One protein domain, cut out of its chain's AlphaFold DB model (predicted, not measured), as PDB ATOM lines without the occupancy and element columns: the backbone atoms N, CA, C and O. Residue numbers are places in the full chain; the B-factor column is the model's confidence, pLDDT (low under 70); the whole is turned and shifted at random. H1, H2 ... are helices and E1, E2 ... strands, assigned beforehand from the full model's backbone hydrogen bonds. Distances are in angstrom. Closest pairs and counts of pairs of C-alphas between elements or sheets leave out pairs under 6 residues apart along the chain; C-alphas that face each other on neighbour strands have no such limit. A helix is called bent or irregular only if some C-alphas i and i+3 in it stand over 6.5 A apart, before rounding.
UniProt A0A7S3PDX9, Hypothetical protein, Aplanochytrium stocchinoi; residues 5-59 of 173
ATOM      1  N   SER A   5     -34.885  22.400 -39.823       86.19
ATOM      2  CA  SER A   5     -34.804  23.813 -39.472       86.19
ATOM      3  C   SER A   5     -33.508  24.088 -38.711       86.19
ATOM      4  O   SER A   5     -32.898  23.198 -38.118       86.19
ATOM      5  N   ILE A   6     -33.055  25.337 -38.770       89.19
ATOM      6  CA  ILE A   6     -31.863  25.807 -38.064       89.19
ATOM      7  C   ILE A   6     -32.305  26.991 -37.216       89.19
ATOM      8  O   ILE A   6     -32.844  27.961 -37.752       89.19
ATOM      9  N   HIS A   7     -32.095  26.917 -35.906       89.12
ATOM     10  CA  HIS A   7     -32.193  28.090 -35.045       89.12
ATOM     11  C   HIS A   7     -30.833  28.774 -34.992       89.12
ATOM     12  O   HIS A   7     -29.814  28.128 -34.753       89.12
ATOM     13  N   ILE A   8     -30.830  30.081 -35.240       92.12
ATOM     14  CA  ILE A   8     -29.620  30.897 -35.288       92.12
ATOM     15  C   ILE A   8     -29.666  31.875 -34.118       92.12
ATOM     16  O   ILE A   8     -30.548  32.736 -34.061       92.12
ATOM     17  N   HIS A   9     -28.707  31.767 -33.202       89.94
ATOM     18  CA  HIS A   9     -28.584  32.673 -32.063       89.94
ATOM     19  C   HIS A   9     -27.582  33.780 -32.382       89.94
ATOM     20  O   HIS A   9     -26.391  33.531 -32.570       89.94
ATOM     21  N   ILE A  10     -28.069  35.020 -32.446       91.31
ATOM     22  CA  ILE A  10     -27.270  36.194 -32.817       91.31
ATOM     23  C   ILE A  10     -27.058  37.075 -31.585       91.31
ATOM     24  O   ILE A  10     -28.013  37.456 -30.904       91.31
ATOM     25  N   SER A  11     -25.807  37.454 -31.319       87.81
ATOM     26  CA  SER A  11     -25.491  38.416 -30.262       87.81
ATOM     27  C   SER A  11     -25.949  39.817 -30.656       87.81
ATOM     28  O   SER A  11     -25.448  40.397 -31.615       87.81
ATOM     29  N   ALA A  12     -26.839  40.417 -29.864       91.44
ATOM     30  CA  ALA A  12     -27.305  41.786 -30.102       91.44
ATOM     31  C   ALA A  12     -26.179  42.838 -30.033       91.44
ATOM     32  O   ALA A  12     -26.311  43.918 -30.603       91.44
ATOM     33  N   LYS A  13     -25.079  42.541 -29.327       92.19
ATOM     34  CA  LYS A  13     -23.921  43.444 -29.217       92.19
ATOM     35  C   LYS A  13     -23.000  43.349 -30.430       92.19
ATOM     36  O   LYS A  13     -22.448  44.359 -30.840       92.19
ATOM     37  N   ASN A  14     -22.864  42.144 -30.986       89.19
ATOM     38  CA  ASN A  14     -21.963  41.837 -32.092       89.19
ATOM     39  C   ASN A  14     -22.719  41.003 -33.145       89.19
ATOM     40  O   ASN A  14     -22.532  39.792 -33.213       89.19
ATOM     41  N   PRO A  15     -23.598  41.609 -33.959       88.19
ATOM     42  CA  PRO A  15     -24.492  40.859 -34.847       88.19
ATOM     43  C   PRO A  15     -23.780  40.163 -36.018       88.19
ATOM     44  O   PRO A  15     -24.358  39.277 -36.641       88.19
ATOM     45  N   THR A  16     -22.541  40.557 -36.325       87.62
ATOM     46  CA  THR A  16     -21.707  39.972 -37.389       87.62
ATOM     47  C   THR A  16     -20.734  38.903 -36.883       87.62
ATOM     48  O   THR A  16     -20.017  38.300 -37.683       87.62
ATOM     49  N   SER A  17     -20.686  38.650 -35.568       90.44
ATOM     50  CA  SER A  17     -19.847  37.583 -35.019       90.44
ATOM     51  C   SER A  17     -20.394  36.204 -35.369       90.44
ATOM     52  O   SER A  17     -21.585  36.056 -35.642       90.44
ATOM     53  N   MET A  18     -19.532  35.186 -35.290       89.31
ATOM     54  CA  MET A  18     -19.952  33.785 -35.389       89.31
ATOM     55  C   MET A  18     -21.115  33.506 -34.425       89.31
ATOM     56  O   MET A  18     -21.134  34.010 -33.298       89.31
ATOM     57  N   CYS A  19     -22.107  32.764 -34.915       88.75
ATOM     58  CA  CYS A  19     -23.366  32.491 -34.231       88.75
ATOM     59  C   CYS A  19     -23.438  31.040 -33.748       88.75
ATOM     60  O   CYS A  19     -22.840  30.141 -34.340       88.75
ATOM     61  N   GLU A  20     -24.212  30.815 -32.690       89.56
ATOM     62  CA  GLU A  20     -24.538  29.465 -32.236       89.56
ATOM     63  C   GLU A  20     -25.714  28.931 -33.063       89.56
ATOM     64  O   GLU A  20     -26.702  29.641 -33.286       89.56
ATOM     65  N   LEU A  21     -25.589  27.690 -33.538       91.62
ATOM     66  CA  LEU A  21     -26.578  27.040 -34.393       91.62
ATOM     67  C   LEU A  21     -27.146  25.788 -33.727       91.62
ATOM     68  O   LEU A  21     -26.398  24.849 -33.437       91.62
ATOM     69  N   ASP A  22     -28.472  25.729 -33.606       89.06
ATOM     70  CA  ASP A  22     -29.186  24.495 -33.276       89.06
ATOM     71  C   ASP A  22     -29.837  23.929 -34.538       89.06
ATOM     72  O   ASP A  22     -30.772  24.506 -35.097       89.06
ATOM     73  N   PHE A  23     -29.338  22.782 -34.991       90.81
ATOM     74  CA  PHE A  23     -29.946  22.027 -36.081       90.81
ATOM     75  C   PHE A  23     -31.063  21.142 -35.530       90.81
ATOM     76  O   PHE A  23     -30.836  20.361 -34.605       90.81
ATOM     77  N   LEU A  24     -32.250  21.253 -36.118       86.25
ATOM     78  CA  LEU A  24     -33.448  20.517 -35.733       86.25
ATOM     79  C   LEU A  24     -33.959  19.716 -36.933       86.25
ATOM     80  O   LEU A  24     -33.974  20.216 -38.060       86.25
ATOM     81  N   GLY A  25     -34.380  18.477 -36.697       85.62
ATOM     82  CA  GLY A  25     -34.869  17.563 -37.728       85.62
ATOM     83  C   GLY A  25     -34.327  16.148 -37.539       85.62
ATOM     84  O   GLY A  25     -33.720  15.843 -36.515       85.62
ATOM     85  N   SER A  26     -34.544  15.287 -38.534       83.44
ATOM     86  CA  SER A  26     -34.009  13.919 -38.524       83.44
ATOM     87  C   SER A  26     -32.480  13.916 -38.589       83.44
ATOM     88  O   SER A  26     -31.894  14.650 -39.391       83.44
ATOM     89  N   GLU A  27     -31.829  13.044 -37.812       85.38
ATOM     90  CA  GLU A  27     -30.359  12.977 -37.724       85.38
ATOM     91  C   GLU A  27     -29.703  12.722 -39.090       85.38
ATOM     92  O   GLU A  27     -28.648  13.266 -39.389       85.38
ATOM     93  N   ILE A  28     -30.377  11.987 -39.983       86.56
ATOM     94  CA  ILE A  28     -29.897  11.719 -41.350       86.56
ATOM     95  C   ILE A  28     -29.703  13.020 -42.151       86.56
ATOM     96  O   ILE A  28     -28.827  13.095 -43.011       86.56
ATOM     97  N   VAL A  29     -30.526  14.040 -41.889       88.50
ATOM     98  CA  VAL A  29     -30.448  15.354 -42.546       88.50
ATOM     99  C   VAL A  29     -29.540  16.304 -41.759       88.50
ATOM    100  O   VAL A  29     -28.786  17.077 -42.349       88.50
ATOM    101  N   VAL A  30     -29.591  16.235 -40.426       92.00
ATOM    102  CA  VAL A  30     -28.857  17.128 -39.519       92.00
ATOM    103  C   VAL A  30     -27.359  16.818 -39.473       92.00
ATOM    104  O   VAL A  30     -26.547  17.745 -39.500       92.00
ATOM    105  N   GLN A  31     -26.965  15.545 -39.436       92.25
ATOM    106  CA  GLN A  31     -25.568  15.148 -39.260       92.25
ATOM    107  C   GLN A  31     -24.641  15.719 -40.357       92.25
ATOM    108  O   GLN A  31     -23.642  16.356 -40.003       92.25
ATOM    109  N   PRO A  32     -24.965  15.636 -41.666       93.81
ATOM    110  CA  PRO A  32     -24.134  16.240 -42.710       93.81
ATOM    111  C   PRO A  32     -24.024  17.768 -42.607       93.81
ATOM    112  O   PRO A  32     -23.004  18.352 -42.974       93.81
ATOM    113  N   LEU A  33     -25.072  18.449 -42.128       93.69
ATOM    114  CA  LEU A  33     -25.041  19.900 -41.904       93.69
ATOM    115  C   LEU A  33     -24.102  20.259 -40.748       93.69
ATOM    116  O   LEU A  33     -23.300  21.183 -40.870       93.69
ATOM    117  N   ARG A  34     -24.153  19.486 -39.659       94.19
ATOM    118  CA  ARG A  34     -23.277  19.659 -38.495       94.19
ATOM    119  C   ARG A  34     -21.807  19.433 -38.851       94.19
ATOM    120  O   ARG A  34     -20.950  20.210 -38.436       94.19
ATOM    121  N   GLU A  35     -21.507  18.404 -39.638       95.12
ATOM    122  CA  GLU A  35     -20.142  18.110 -40.091       95.12
ATOM    123  C   GLU A  35     -19.575  19.218 -40.988       95.12
ATOM    124  O   GLU A  35     -18.424  19.625 -40.803       95.12
ATOM    125  N   ARG A  36     -20.378  19.744 -41.924       95.69
ATOM    126  CA  ARG A  36     -19.992  20.887 -42.769       95.69
ATOM    127  C   ARG A  36     -19.744  22.143 -41.944       95.69
ATOM    128  O   ARG A  36     -18.695  22.766 -42.094       95.69
ATOM    129  N   PHE A  37     -20.635  22.449 -40.999       94.75
ATOM    130  CA  PHE A  37     -20.448  23.571 -40.082       94.75
ATOM    131  C   PHE A  37     -19.129  23.462 -39.311       94.75
ATOM    132  O   PHE A  37     -18.317  24.380 -39.359       94.75
ATOM    133  N   ASN A  38     -18.868  22.320 -38.671       93.75
ATOM    134  CA  ASN A  38     -17.650  22.117 -37.884       93.75
ATOM    135  C   ASN A  38     -16.374  22.212 -38.732       93.75
ATOM    136  O   ASN A  38     -15.363  22.739 -38.272       93.75
ATOM    137  N   ARG A  39     -16.418  21.722 -39.974       95.56
ATOM    138  CA  ARG A  39     -15.292  21.783 -40.911       95.56
ATOM    139  C   ARG A  39     -15.003  23.210 -41.362       95.56
ATOM    140  O   ARG A  39     -13.847  23.625 -41.374       95.56
ATOM    141  N   ASN A  40     -16.048  23.960 -41.698       95.44
ATOM    142  CA  ASN A  40     -15.932  25.246 -42.379       95.44
ATOM    143  C   ASN A  40     -16.057  26.452 -41.433       95.44
ATOM    144  O   ASN A  40     -15.821  27.575 -41.873       95.44
ATOM    145  N   ALA A  41     -16.359  26.262 -40.142       92.19
ATOM    146  CA  ALA A  41     -16.558  27.344 -39.165       92.19
ATOM    147  C   ALA A  41     -15.399  28.355 -39.110       92.19
ATOM    148  O   ALA A  41     -15.619  29.548 -38.913       92.19
ATOM    149  N   HIS A  42     -14.166  27.895 -39.339       93.12
ATOM    150  CA  HIS A  42     -12.968  28.738 -39.369       93.12
ATOM    151  C   HIS A  42     -12.962  29.773 -40.508       93.12
ATOM    152  O   HIS A  42     -12.223  30.748 -40.450       93.12
ATOM    153  N   THR A  43     -13.781  29.572 -41.540       94.25
ATOM    154  CA  THR A  43     -13.881  30.466 -42.697       94.25
ATOM    155  C   THR A  43     -14.885  31.606 -42.490       94.25
ATOM    156  O   THR A  43     -15.195  32.319 -43.442       94.25
ATOM    157  N   TRP A  44     -15.437  31.775 -41.282       94.50
ATOM    158  CA  TRP A  44     -16.363  32.867 -40.977       94.50
ATOM    159  C   TRP A  44     -15.727  34.235 -41.252       94.50
ATOM    160  O   TRP A  44     -14.647  34.546 -40.749       94.50
ATOM    161  N   SER A  45     -16.421  35.072 -42.021       92.25
ATOM    162  CA  SER A  45     -15.970  36.403 -42.418       92.25
ATOM    163  C   SER A  45     -16.850  37.487 -41.804       92.25
ATOM    164  O   SER A  45     -18.069  37.470 -41.937       92.25
ATOM    165  N   TRP A  46     -16.225  38.490 -41.186       90.56
ATOM    166  CA  TRP A  46     -16.920  39.659 -40.629       90.56
ATOM    167  C   TRP A  46     -17.408  40.646 -41.698       90.56
ATOM    168  O   TRP A  46     -18.215  41.521 -41.393       90.56
ATOM    169  N   ASN A  47     -16.912  40.507 -42.930       91.25
ATOM    170  CA  ASN A  47     -17.251  41.377 -44.058       91.25
ATOM    171  C   ASN A  47     -18.391  40.816 -44.920       91.25
ATOM    172  O   ASN A  47     -18.841  41.492 -45.840       91.25
ATOM    173  N   GLU A  48     -18.836  39.593 -44.641       89.88
ATOM    174  CA  GLU A  48     -19.962  38.949 -45.315       89.88
ATOM    175  C   GLU A  48     -21.205  39.007 -44.425       89.88
ATOM    176  O   GLU A  48     -21.128  39.044 -43.192       89.88
ATOM    177  N   THR A  49     -22.382  38.990 -45.042       91.38
ATOM    178  CA  THR A  49     -23.640  38.877 -44.306       91.38
ATOM    179  C   THR A  49     -23.754  37.510 -43.626       91.38
ATOM    180  O   THR A  49     -23.120  36.526 -44.010       91.38
ATOM    181  N   LEU A  50     -24.628  37.418 -42.621       91.06
ATOM    182  CA  LEU A  50     -24.953  36.153 -41.956       91.06
ATOM    183  C   LEU A  50     -25.386  35.071 -42.960       91.06
ATOM    184  O   LEU A  50     -24.963  33.923 -42.857       91.06
ATOM    185  N   ARG A  51     -26.217  35.438 -43.942       91.62
ATOM    186  CA  ARG A  51     -26.728  34.502 -44.951       91.62
ATOM    187  C   ARG A  51     -25.608  33.967 -45.839       91.62
ATOM    188  O   ARG A  51     -25.582  32.768 -46.090       91.62
ATOM    189  N   GLU A  52     -24.702  34.830 -46.293       92.38
ATOM    190  CA  GLU A  52     -23.562  34.442 -47.136       92.38
ATOM    191  C   GLU A  52     -22.602  33.528 -46.374       92.38
ATOM    192  O   GLU A  52     -22.282  32.442 -46.860       92.38
ATOM    193  N   ASN A  53     -22.245  33.903 -45.139       94.38
ATOM    194  CA  ASN A  53     -21.432  33.066 -44.258       94.38
ATOM    195  C   ASN A  53     -22.056  31.680 -44.076       94.38
ATOM    196  O   ASN A  53     -21.391  30.669 -44.286       94.38
ATOM    197  N   LEU A  54     -23.341  31.614 -43.716       93.38
ATOM    198  CA  LEU A  54     -24.019  30.340 -43.482       93.38
ATOM    199  C   LEU A  54     -24.183  29.523 -44.763       93.38
ATOM    200  O   LEU A  54     -24.017  28.310 -44.715       93.38
ATOM    201  N   SER A  55     -24.474  30.153 -45.901       92.81
ATOM    202  CA  SER A  55     -24.604  29.461 -47.188       92.81
ATOM    203  C   SER A  55     -23.286  28.802 -47.589       92.81
ATOM    204  O   SER A  55     -23.264  27.625 -47.945       92.81
ATOM    205  N   ARG A  56     -22.177  29.529 -47.430       94.25
ATOM    206  CA  ARG A  56     -20.822  29.050 -47.713       94.25
ATOM    207  C   ARG A  56     -20.356  27.979 -46.726       94.25
ATOM    208  O   ARG A  56     -19.844  26.952 -47.150       94.25
ATOM    209  N   ILE A  57     -20.551  28.188 -45.423       95.56
ATOM    210  CA  ILE A  57     -20.117  27.251 -44.373       95.56
ATOM    211  C   ILE A  57     -20.911  25.946 -44.427       95.56
ATOM    212  O   ILE A  57     -20.331  24.867 -44.319       95.56
ATOM    213  N   LEU A  58     -22.231  26.039 -44.588       93.50
ATOM    214  CA  LEU A  58     -23.106  24.873 -44.661       93.50
ATOM    215  C   LEU A  58     -23.128  24.252 -46.056       93.50
ATOM    216  O   LEU A  58     -23.710  23.184 -46.195       93.50
ATOM    217  N   GLU A  59     -22.518  24.886 -47.059       93.38
ATOM    218  CA  GLU A  59     -22.538  24.467 -48.467       93.38
ATOM    219  C   GLU A  59     -23.974  24.177 -48.940       93.38
ATOM    220  O   GLU A  59     -24.276  23.118 -49.495       93.38
TER     221      GLU A  59
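Overview. This is residues 5 to 59 of the 173 residues of the protein "Hypothetical protein" of Aplanochytrium stocchinoi (UniProt A0A7S3PDX9). A hairpin of two strands, E1 and E2, with a wide loop at its turn, is followed by the longest helix, H1, which folds back alongside it; H2 then packs steeply on the later part of H1. The 55 printed residues, in the order E1 E2 H1 H2, are of mixed class, compact with a radius of gyration of the C-alphas of 11.2 A, and span 33 by 20 by 14 A.

Arrangement. E1, residues 5 to 9, and E2, residues 20 to 24, form an antiparallel hairpin at 160 degrees, with N 7 and O 22 2.9 A apart. H1, residues 27 to 43, comes closest to E2 at the C-alphas of Phe 23 and Val 30, 6.1 A. H2, residues 50 to 58, touches H1, closest at the C-alphas of Asn 40 and Ile 57, 5.1 A; they run opposite ways at a steep tilt of 69 degrees, only just short of about perpendicular. E1 and H1 are apart. Every O i to N i+4 pair is within hydrogen-bond range in H2, 9 of 13 in H1.

Along the chain. E1 begins at C-alpha 5 (-34.804, 23.813, -39.472). H1, 24.5 A long, has a kink of 29 degrees near residue 37 and is irregular, C-alphas 39 and 42 being 7.5 A apart. H2 ends at C-alpha 58 (-23.106, 24.873, -44.661).

Size, cuts and confidence. The C-alphas farthest apart, of Lys 13 and Ile 28, are 34.5 A apart. The printed part has no cut and no long link, and no printed residue is under 70 in pLDDT.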